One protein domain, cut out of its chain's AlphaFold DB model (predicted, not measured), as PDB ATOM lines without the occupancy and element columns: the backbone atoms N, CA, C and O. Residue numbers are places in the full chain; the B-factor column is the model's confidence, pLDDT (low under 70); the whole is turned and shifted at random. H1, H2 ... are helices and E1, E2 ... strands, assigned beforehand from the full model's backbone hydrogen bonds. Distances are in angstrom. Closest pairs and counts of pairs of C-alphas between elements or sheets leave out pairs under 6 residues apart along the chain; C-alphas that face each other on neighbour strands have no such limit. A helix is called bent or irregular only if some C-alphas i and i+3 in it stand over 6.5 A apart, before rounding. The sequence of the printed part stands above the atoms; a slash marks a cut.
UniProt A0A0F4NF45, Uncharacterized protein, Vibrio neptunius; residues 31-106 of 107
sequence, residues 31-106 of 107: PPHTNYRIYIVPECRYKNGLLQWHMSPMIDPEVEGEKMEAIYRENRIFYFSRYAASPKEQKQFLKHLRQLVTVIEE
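AT A GLANCE: This is residues 31 to 106 of the 107 residues of an uncharacterized protein of Vibrio neptunius (UniProt A0A0F4NF45). Look first for a strongly twisted sheet of four strands with helix H2 over one face, running along the strands. At one end the link from E2 runs out and H1 comes back as an arm that grazes the sheet with its residues 76 to 79; this arm makes much of the length. The printed part has 76 residues, with E1, E2, H1, E3, H2 and E4 along the chain, two named helices and four named strands, of mixed class. The sheet's order is E3, E2, E1, E4, and it is mixed, with E1 and E4 parallel and the other neighbours antiparallel. The whole is only just loose, close to compact, with a radius of gyration of the C-alphas of 14.1 A and spans of 41 by 28 by 19 A.

HOW THE PARTS SIT: Start at the inner strands E1, residues 35 to 45, and E2, residues 51 to 58, an antiparallel hairpin at 154 degrees, where N 37 and O 56 are 2.9 A apart. E1 bends by 73 degrees at residue 42. Beside E2 find edge strand E3, residues 81 to 85, antiparallel at 153 degrees, with N 53 and O 83 at 2.8 A. Beside E1 find edge strand E4, residues 102 to 106, parallel at 33 degrees, with N 38 and O 104 at 2.8 A. H2, residues 87 to 97, is on the sheet at a height over the sheet of 9.0 A, in two layers, helix on one face of a sheet. It lies over E2, along the strands at 12 degrees on the local plane; the closest C-alphas of the two, Leu 51 and Pro 87, are 7.6 A apart. E3, H2 and E4 form a split strand-helix-strand unit, two strands running the same way with E2 and E1 between them, and its crossover is right-handed. H1, residues 66 to 79, only grazes the sheet; the closest C-alphas to E2 are Pro 57 and Tyr 79, 6.3 A. H1 and H2 are apart. Every O i to N i+4 pair is within hydrogen-bond range in H2, and 7 of 10 in H1.

IN THESE COORDINATES: Find C-alpha 35 at (33.092, 42.258, 34.968); from there E1 runs 26.0 A to C-alpha 45. E2 spans 21.9 A, E3 12.1 A and H2 14.9 A. H1 begins at C-alpha 66, (32.920, 40.810, 58.983), and spans 20.2 A; it is irregular, with C-alphas 74 and 77 lying 7.0 A apart. E4 spans 13.2 A and ends at C-alpha 106, (44.759, 37.401, 34.568).

THE WHOLE: The two C-alphas farthest apart, Asn 48 and Val 63, are 42.5 A from each other. The printed part has no cut and no long link; E2 to H1 is short, and the other links are tight. The mean pLDDT of the printed part is 82.1; look for values under 70 at residue 32, residues 61 to 73 and residue 75.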
ATOM      1  N   PRO A  31      25.123  38.802  35.846       72.81
ATOM      2  CA  PRO A  31      24.565  40.142  35.902       72.81
ATOM      3  C   PRO A  31      25.102  40.979  34.718       72.81
ATOM      4  O   PRO A  31      26.309  40.986  34.479       72.81
ATOM      5  N   PRO A  32      24.238  41.696  33.968       64.38
ATOM      6  CA  PRO A  32      24.576  42.318  32.676       64.38
ATOM      7  C   PRO A  32      25.572  43.495  32.727       64.38
ATOM      8  O   PRO A  32      25.885  44.066  31.686       64.38
ATOM      9  N   HIS A  33      26.084  43.851  33.906       75.00
ATOM     10  CA  HIS A  33      27.039  44.950  34.108       75.00
ATOM     11  C   HIS A  33      28.222  44.550  34.998       75.00
ATOM     12  O   HIS A  33      28.940  45.408  35.500       75.00
ATOM     13  N   THR A  34      28.411  43.250  35.224       76.81
ATOM     14  CA  THR A  34      29.493  42.739  36.064       76.81
ATOM     15  C   THR A  34      30.659  42.299  35.193       76.81
ATOM     16  O   THR A  34      30.486  41.520  34.254       76.81
ATOM     17  N   ASN A  35      31.854  42.774  35.535       86.75
ATOM     18  CA  ASN A  35      33.092  42.258  34.968       86.75
ATOM     19  C   ASN A  35      33.460  40.960  35.683       86.75
ATOM     20  O   ASN A  35      33.272  40.832  36.893       86.75
ATOM     21  N   TYR A  36      33.995  39.998  34.946       87.81
ATOM     22  CA  TYR A  36      34.477  38.744  35.504       87.81
ATOM     23  C   TYR A  36      35.974  38.634  35.298       87.81
ATOM     24  O   TYR A  36      36.442  38.757  34.170       87.81
ATOM     25  N   ARG A  37      36.711  38.336  36.365       90.44
ATOM     26  CA  ARG A  37      38.107  37.917  36.244       90.44
ATOM     27  C   ARG A  37      38.178  36.406  36.068       90.44
ATOM     28  O   ARG A  37      37.449  35.666  36.743       90.44
ATOM     29  N   ILE A  38      39.041  35.967  35.162       92.31
ATOM     30  CA  ILE A  38      39.342  34.562  34.908       92.31
ATOM     31  C   ILE A  38      40.846  34.360  34.988       92.31
ATOM     32  O   ILE A  38      41.594  35.075  34.332       92.31
ATOM     33  N   TYR A  39      41.265  33.358  35.755       91.38
ATOM     34  CA  TYR A  39      42.671  33.006  35.918       91.38
ATOM     35  C   TYR A  39      42.857  31.491  36.015       91.38
ATOM     36  O   TYR A  39      41.930  30.741  36.360       91.38
ATOM     37  N   ILE A  40      44.066  31.041  35.687       91.69
ATOM     38  CA  ILE A  40      44.493  29.647  35.837       91.69
ATOM     39  C   ILE A  40      45.049  29.470  37.247       91.69
ATOM     40  O   ILE A  40      45.771  30.329  37.738       91.69
ATOM     41  N   VAL A  41      44.757  28.344  37.896       88.25
ATOM     42  CA  VAL A  41      45.437  27.962  39.143       88.25
ATOM     43  C   VAL A  41      46.680  27.137  38.780       88.25
ATOM     44  O   VAL A  41      46.531  25.968  38.404       88.25
ATOM     45  N   PRO A  42      47.899  27.707  38.830       77.62
ATOM     46  CA  PRO A  42      49.099  27.051  38.311       77.62
ATOM     47  C   PRO A  42      49.460  25.764  39.065       77.62
ATOM     48  O   PRO A  42      50.016  24.839  38.464       77.62
ATOM     49  N   GLU A  43      49.098  25.668  40.346       82.81
ATOM     50  CA  GLU A  43      49.341  24.513  41.213       82.81
ATOM     51  C   GLU A  43      48.428  23.319  40.890       82.81
ATOM     52  O   GLU A  43      48.714  22.188  41.287       82.81
ATOM     53  N   CYS A  44      47.332  23.535  40.154       81.38
ATOM     54  CA  CYS A  44      46.315  22.522  39.892       81.38
ATOM     55  C   CYS A  44      46.299  22.103  38.418       81.38
ATOM     56  O   CYS A  44      45.479  22.546  37.609       81.38
ATOM     57  N   ARG A  45      47.211  21.183  38.085       83.69
ATOM     58  CA  ARG A  45      47.251  20.490  36.791       83.69
ATOM     59  C   ARG A  45      46.698  19.080  36.938       83.69
ATOM     60  O   ARG A  45      47.188  18.291  37.744       83.69
ATOM     61  N   TYR A  46      45.699  18.755  36.134       86.81
ATOM     62  CA  TYR A  46      45.076  17.439  36.132       86.81
ATOM     63  C   TYR A  46      45.633  16.565  35.004       86.81
ATOM     64  O   TYR A  46      46.311  17.027  34.082       86.81
ATOM     65  N   LYS A  47      45.326  15.263  35.064       86.62
ATOM     66  CA  LYS A  47      45.625  14.331  33.968       86.62
ATOM     67  C   LYS A  47      44.989  14.824  32.657       86.62
ATOM     68  O   LYS A  47      44.008  15.563  32.671       86.62
ATOM     69  N   ASN A  48      45.538  14.378  31.527       85.81
ATOM     70  CA  ASN A  48      45.050  14.697  30.178       85.81
ATOM     71  C   ASN A  48      45.150  16.187  29.788       85.81
ATOM     72  O   ASN A  48      44.400  16.653  28.937       85.81
ATOM     73  N   GLY A  49      46.077  16.940  30.394       85.06
ATOM     74  CA  GLY A  49      46.328  18.341  30.028       85.06
ATOM     75  C   GLY A  49      45.217  19.310  30.443       85.06
ATOM     76  O   GLY A  49      45.109  20.398  29.880       85.06
ATOM     77  N   LEU A  50      44.381  18.912  31.404       90.88
ATOM     78  CA  LEU A  50      43.335  19.760  31.963       90.88
ATOM     79  C   LEU A  50      43.929  20.715  33.006       90.88
ATOM     80  O   LEU A  50      44.683  20.303  33.892       90.88
ATOM     81  N   LEU A  51      43.557  21.990  32.910       92.44
ATOM     82  CA  LEU A  51      43.964  23.048  33.831       92.44
ATOM     83  C   LEU A  51      42.764  23.489  34.663       92.44
ATOM     84  O   LEU A  51      41.639  23.499  34.158       92.44
ATOM     85  N   GLN A  52      42.995  23.844  35.924       93.44
ATOM     86  CA  GLN A  52      41.956  24.433  36.760       93.44
ATOM     87  C   GLN A  52      41.788  25.917  36.436       93.44
ATOM     88  O   GLN A  52      42.726  26.702  36.569       93.44
ATOM     89  N   TRP A  53      40.570  26.294  36.067       91.38
ATOM     90  CA  TRP A  53      40.172  27.663  35.776       91.38
ATOM     91  C   TRP A  53      39.250  28.170  36.870       91.38
ATOM     92  O   TRP A  53      38.290  27.495  37.266       91.38
ATOM     93  N   HIS A  54      39.537  29.371  37.351       91.69
ATOM     94  CA  HIS A  54      38.695  30.085  38.291       91.69
ATOM     95  C   HIS A  54      38.090  31.297  37.607       91.69
ATOM     96  O   HIS A  54      38.785  32.067  36.955       91.69
ATOM     97  N   MET A  55      36.787  31.469  37.789       88.75
ATOM     98  CA  MET A  55      36.046  32.636  37.349       88.75
ATOM     99  C   MET A  55      35.337  33.247  38.547       88.75
ATOM    100  O   MET A  55      34.621  32.553  39.278       88.75
ATOM    101  N   SER A  56      35.513  34.548  38.729       87.25
ATOM    102  CA  SER A  56      34.868  35.295  39.805       87.25
ATOM    103  C   SER A  56      34.403  36.663  39.326       87.25
ATOM    104  O   SER A  56      35.114  37.296  38.542       87.25
ATOM    105  N   PRO A  57      33.246  37.136  39.806       84.31
ATOM    106  CA  PRO A  57      32.782  38.474  39.510       84.31
ATOM    107  C   PRO A  57      33.658  39.501  40.237       84.31
ATOM    108  O   PRO A  57      34.066  39.298  41.380       84.31
ATOM    109  N   MET A  58      33.919  40.616  39.575       82.62
ATOM    110  CA  MET A  58      34.541  41.802  40.150       82.62
ATOM    111  C   MET A  58      33.422  42.706  40.657       82.62
ATOM    112  O   MET A  58      32.981  43.622  39.968       82.62
ATOM    113  N   ILE A  59      32.877  42.349  41.817       75.19
ATOM    114  CA  ILE A  59      31.852  43.134  42.501       75.19
ATOM    115  C   ILE A  59      32.513  43.738  43.727       75.19
ATOM    116  O   ILE A  59      32.936  42.996  44.615       75.19
ATOM    117  N   ASP A  60      32.558  45.064  43.767       70.94
ATOM    118  CA  ASP A  60      32.930  45.789  44.971       70.94
ATOM    119  C   ASP A  60      31.735  45.759  45.931       70.94
ATOM    120  O   ASP A  60      30.628  46.168  45.561       70.94
ATOM    121  N   PRO A  61      31.893  45.209  47.141       64.69
ATOM    122  CA  PRO A  61      30.817  45.214  48.112       64.69
ATOM    123  C   PRO A  61      30.625  46.622  48.678       64.69
ATOM    124  O   PRO A  61      31.582  47.290  49.047       64.69
ATOM    125  N   GLU A  62      29.367  47.040  48.816       64.81
ATOM    126  CA  GLU A  62      29.004  48.323  49.445       64.81
ATOM    127  C   GLU A  62      29.192  48.323  50.975       64.81
ATOM    128  O   GLU A  62      29.131  49.369  51.614       64.81
ATOM    129  N   VAL A  63      29.375  47.146  51.579       64.75
ATOM    130  CA  VAL A  63      29.478  46.960  53.031       64.75
ATOM    131  C   VAL A  63      30.899  46.531  53.371       64.75
ATOM    132  O   VAL A  63      31.413  45.604  52.753       64.75
ATOM    133  N   GLU A  64      31.506  47.158  54.377       66.06
ATOM    134  CA  GLU A  64      32.815  46.780  54.926       66.06
ATOM    135  C   GLU A  64      32.673  45.954  56.228       66.06
ATOM    136  O   GLU A  64      31.659  46.026  56.927       66.06
ATOM    137  N   GLY A  65      33.700  45.166  56.575       69.12
ATOM    138  CA  GLY A  65      33.796  44.417  57.844       69.12
ATOM    139  C   GLY A  65      33.294  42.963  57.794       69.12
ATOM    140  O   GLY A  65      32.957  42.444  56.743       69.12
ATOM    141  N   GLU A  66      33.214  42.266  58.931       66.19
ATOM    142  CA  GLU A  66      32.920  40.810  58.983       66.19
ATOM    143  C   GLU A  66      31.599  40.391  58.301       66.19
ATOM    144  O   GLU A  66      31.477  39.288  57.763       66.19
ATOM    145  N   LYS A  67      30.604  41.288  58.259       64.12
ATOM    146  CA  LYS A  67      29.344  41.055  57.533       64.12
ATOM    147  C   LYS A  67      29.545  40.959  56.015       64.12
ATOM    148  O   LYS A  67      28.810  40.220  55.364       64.12
ATOM    149  N   MET A  68      30.535  41.662  55.462       66.81
ATOM    150  CA  MET A  68      30.922  41.589  54.048       66.81
ATOM    151  C   MET A  68      31.428  40.196  53.695       66.81
ATOM    152  O   MET A  68      30.953  39.598  52.730       66.81
ATOM    153  N   GLU A  69      32.335  39.652  54.507       63.62
ATOM    154  CA  GLU A  69      32.887  38.318  54.283       63.62
ATOM    155  C   GLU A  69      31.789  37.254  54.287       63.62
ATOM    156  O   GLU A  69      31.764  36.397  53.406       63.62
ATOM    157  N   ALA A  70      30.841  37.339  55.226       67.50
ATOM    158  CA  ALA A  70      29.713  36.414  55.293       67.50
ATOM    159  C   ALA A  70      28.828  36.488  54.034       67.50
ATOM    160  O   ALA A  70      28.621  35.470  53.369       67.50
ATOM    161  N   ILE A  71      28.385  37.692  53.647       63.41
ATOM    162  CA  ILE A  71      27.520  37.904  52.473       63.41
ATOM    163  C   ILE A  71      28.221  37.452  51.187       63.41
ATOM    164  O   ILE A  71      27.629  36.758  50.354       63.41
ATOM    165  N   TYR A  72      29.493  37.804  51.017       66.75
ATOM    166  CA  TYR A  72      30.276  37.413  49.849       66.75
ATOM    167  C   TYR A  72      30.464  35.889  49.776       66.75
ATOM    168  O   TYR A  72      30.317  35.279  48.713       66.75
ATOM    169  N   ARG A  73      30.728  35.239  50.916       68.44
ATOM    170  CA  ARG A  73      30.940  33.787  50.995       68.44
ATOM    171  C   ARG A  73      29.661  32.999  50.727       68.44
ATOM    172  O   ARG A  73      29.736  31.966  50.058       68.44
ATOM    173  N   GLU A  74      28.515  33.484  51.197       70.31
ATOM    174  CA  GLU A  74      27.195  32.893  50.939       70.31
ATOM    175  C   GLU A  74      26.799  33.002  49.464       70.31
ATOM    176  O   GLU A  74      26.302  32.042  48.877       70.31
ATOM    177  N   ASN A  75      27.097  34.136  48.825       67.75
ATOM    178  CA  ASN A  75      26.741  34.369  47.425       67.75
ATOM    179  C   ASN A  75      27.731  33.767  46.418       67.75
ATOM    180  O   ASN A  75      27.460  33.779  45.212       67.75
ATOM    181  N   ARG A  76      28.848  33.181  46.879       71.25
ATOM    182  CA  ARG A  76      29.865  32.616  45.980       71.25
ATOM    183  C   ARG A  76      29.290  31.570  45.024       71.25
ATOM    184  O   ARG A  76      29.760  31.436  43.904       71.25
ATOM    185  N   ILE A  77      28.266  30.836  45.453       71.19
ATOM    186  CA  ILE A  77      27.673  29.743  44.673       71.19
ATOM    187  C   ILE A  77      26.952  30.217  43.407       71.19
ATOM    188  O   ILE A  77      26.755  29.420  42.497       71.19
ATOM    189  N   PHE A  78      26.548  31.489  43.345       72.94
ATOM    190  CA  PHE A  78      25.745  31.998  42.235       72.94
ATOM    191  C   PHE A  78      26.592  32.561  41.100       72.94
ATOM    192  O   PHE A  78      26.210  32.437  39.940       72.94
ATOM    193  N   TYR A  79      27.733  33.165  41.431       75.44
ATOM    194  CA  TYR A  79      28.522  33.930  40.466       75.44
ATOM    195  C   TYR A  79      29.958  33.420  40.309       75.44
ATOM    196  O   TYR A  79      30.643  33.841  39.383       75.44
ATOM    197  N   PHE A  80      30.433  32.510  41.165       82.75
ATOM    198  CA  PHE A  80      31.766  31.925  41.023       82.75
ATOM    199  C   PHE A  80      31.667  30.595  40.299       82.75
ATOM    200  O   PHE A  80      30.798  29.775  40.586       82.75
ATOM    201  N   SER A  81      32.619  30.355  39.404       86.00
ATOM    202  CA  SER A  81      32.764  29.068  38.739       86.00
ATOM    203  C   SER A  81      34.193  28.572  38.872       86.00
ATOM    204  O   SER A  81      35.151  29.333  38.726       86.00
ATOM    205  N   ARG A  82      34.328  27.283  39.176       89.00
ATOM    206  CA  ARG A  82      35.603  26.569  39.228       89.00
ATOM    207  C   ARG A  82      35.437  25.303  38.415       89.00
ATOM    208  O   ARG A  82      34.540  24.511  38.703       89.00
ATOM    209  N   TYR A  83      36.267  25.129  37.401       90.94
ATOM    210  CA  TYR A  83      36.160  23.994  36.494       90.94
ATOM    211  C   TYR A  83      37.528  23.626  35.928       90.94
ATOM    212  O   TYR A  83      38.461  24.426  35.944       90.94
ATOM    213  N   ALA A  84      37.641  22.395  35.442       92.81
ATOM    214  CA  ALA A  84      38.824  21.911  34.752       92.81
ATOM    215  C   ALA A  84      38.543  21.865  33.249       92.81
ATOM    216  O   ALA A  84      37.547  21.276  32.831       92.81
ATOM    217  N   ALA A  85      39.406  22.484  32.450       92.75
ATOM    218  CA  ALA A  85      39.271  22.507  30.998       92.75
ATOM    219  C   ALA A  85      40.644  22.525  30.328       92.75
ATOM    220  O   ALA A  85      41.609  23.098  30.851       92.75
ATOM    221  N   SER A  86      40.733  21.913  29.150       92.69
ATOM    222  CA  SER A  86      41.897  22.082  28.281       92.69
ATOM    223  C   SER A  86      41.947  23.518  27.733       92.69
ATOM    224  O   SER A  86      40.906  24.172  27.619       92.69
ATOM    225  N   PRO A  87      43.117  24.020  27.295       90.81
ATOM    226  CA  PRO A  87      43.210  25.344  26.669       90.81
ATOM    227  C   PRO A  87      42.279  25.521  25.455       90.81
ATOM    228  O   PRO A  87      41.779  26.615  25.192       90.81
ATOM    229  N   LYS A  88      42.007  24.435  24.715       93.25
ATOM    230  CA  LYS A  88      41.098  24.444  23.559       93.25
ATOM    231  C   LYS A  88      39.643  24.642  23.985       93.25
ATOM    232  O   LYS A  88      38.960  25.495  23.419       93.25
ATOM    233  N   GLU A  89      39.186  23.872  24.969       93.31
ATOM    234  CA  GLU A  89      37.834  24.001  25.530       93.31
ATOM    235  C   GLU A  89      37.648  25.368  26.180       93.31
ATOM    236  O   GLU A  89      36.626  26.013  25.955       93.31
ATOM    237  N   GLN A  90      38.673  25.863  26.880       92.81
ATOM    238  CA  GLN A  90      38.644  27.191  27.473       92.81
ATOM    239  C   GLN A  90      38.444  28.282  26.423       92.81
ATOM    240  O   GLN A  90      37.584  29.148  26.572       92.81
ATOM    241  N   LYS A  91      39.190  28.230  25.316       92.88
ATOM    242  CA  LYS A  91      39.047  29.205  24.229       92.88
ATOM    243  C   LYS A  91      37.635  29.196  23.633       92.88
ATOM    244  O   LYS A  91      37.102  30.255  23.296       92.88
ATOM    245  N   GLN A  92      37.021  28.019  23.508       95.00
ATOM    246  CA  GLN A  92      35.640  27.892  23.042       95.00
ATOM    247  C   GLN A  92      34.643  28.443  24.067       95.00
ATOM    248  O   GLN A  92      33.737  29.188  23.692       95.00
ATOM    249  N   PHE A  93      34.831  28.133  25.348       91.50
ATOM    250  CA  PHE A  93      34.023  28.672  26.435       91.50
ATOM    251  C   PHE A  93      34.067  30.208  26.457       91.50
ATOM    252  O   PHE A  93      33.018  30.850  26.394       91.50
ATOM    253  N   LEU A  94      35.264  30.804  26.425       91.25
ATOM    254  CA  LEU A  94      35.451  32.258  26.419       91.25
ATOM    255  C   LEU A  94      34.807  32.933  25.205       91.25
ATOM    256  O   LEU A  94      34.237  34.015  25.337       91.25
ATOM    257  N   LYS A  95      34.843  32.296  24.027       93.25
ATOM    258  CA  LYS A  95      34.169  32.811  22.824       93.25
ATOM    259  C   LYS A  95      32.673  33.032  23.061       93.25
ATOM    260  O   LYS A  95      32.136  34.033  22.596       93.25
ATOM    261  N   HIS A  96      32.011  32.110  23.756       90.50
ATOM    262  CA  HIS A  96      30.586  32.223  24.069       90.50
ATOM    263  C   HIS A  96      30.334  33.129  25.276       90.50
ATOM    264  O   HIS A  96      29.421  33.948  25.242       90.50
ATOM    265  N   LEU A  97      31.169  33.040  26.312       87.62
ATOM    266  CA  LEU A  97      31.011  33.836  27.527       87.62
ATOM    267  C   LEU A  97      31.111  35.343  27.254       87.62
ATOM    268  O   LEU A  97      30.299  36.108  27.768       87.62
ATOM    269  N   ARG A  98      32.042  35.766  26.389       89.62
ATOM    270  CA  ARG A  98      32.230  37.182  26.020       89.62
ATOM    271  C   ARG A  98      31.035  37.805  25.287       89.62
ATOM    272  O   ARG A  98      30.982  39.018  25.140       89.62
ATOM    273  N   GLN A  99      30.077  37.001  24.824       87.38
ATOM    274  CA  GLN A  99      28.812  37.499  24.262       87.38
ATOM    275  C   GLN A  99      27.813  37.908  25.356       87.38
ATOM    276  O   GLN A  99      26.825  38.574  25.062       87.38
ATOM    277  N   LEU A 100      28.049  37.473  26.597       84.25
ATOM    278  CA  LEU A 100      27.150  37.656  27.734       84.25
ATOM    279  C   LEU A 100      27.710  38.639  28.766       84.25
ATOM    280  O   LEU A 100      26.936  39.390  29.355       84.25
ATOM    281  N   VAL A 101      29.026  38.614  29.002       85.38
ATOM    282  CA  VAL A 101      29.707  39.423  30.027       85.38
ATOM    283  C   VAL A 101      31.073  39.906  29.567       85.38
ATOM    284  O   VAL A 101      31.715  39.296  28.711       85.38
ATOM    285  N   THR A 102      31.554  40.968  30.208       88.38
ATOM    286  CA  THR A 102      32.948  41.398  30.103       88.38
ATOM    287  C   THR A 102      33.835  40.462  30.916       88.38
ATOM    288  O   THR A 102      33.574  40.210  32.094       88.38
ATOM    289  N   VAL A 103      34.898  39.961  30.290       88.75
ATOM    290  CA  VAL A 103      35.869  39.056  30.910       88.75
ATOM    291  C   VAL A 103      37.251  39.697  30.875       88.75
ATOM    292  O   VAL A 103      37.673  40.175  29.824       88.75
ATOM    293  N   ILE A 104      37.945  39.663  32.008       89.38
ATOM    294  CA  ILE A 104      39.339  40.063  32.181       89.38
ATOM    295  C   ILE A 104      40.138  38.796  32.475       89.38
ATOM    296  O   ILE A 104      39.817  38.058  33.405       89.38
ATOM    297  N   GLU A 105      41.135  38.510  31.646       85.12
ATOM    298  CA  GLU A 105      42.052  37.389  31.853       85.12
ATOM    299  C   GLU A 105      43.264  37.874  32.650       85.12
ATOM    300  O   GLU A 105      43.897  38.856  32.267       85.12
ATOM    301  N   GLU A 106      43.553  37.198  33.759       81.19
ATOM    302  CA  GLU A 106      44.759  37.401  34.568       81.19
ATOM    303  C   GLU A 106      45.709  36.217  34.306       81.19
ATOM    304  O   GLU A 106      45.266  35.060  34.291       81.19
TER     305      GLU A 106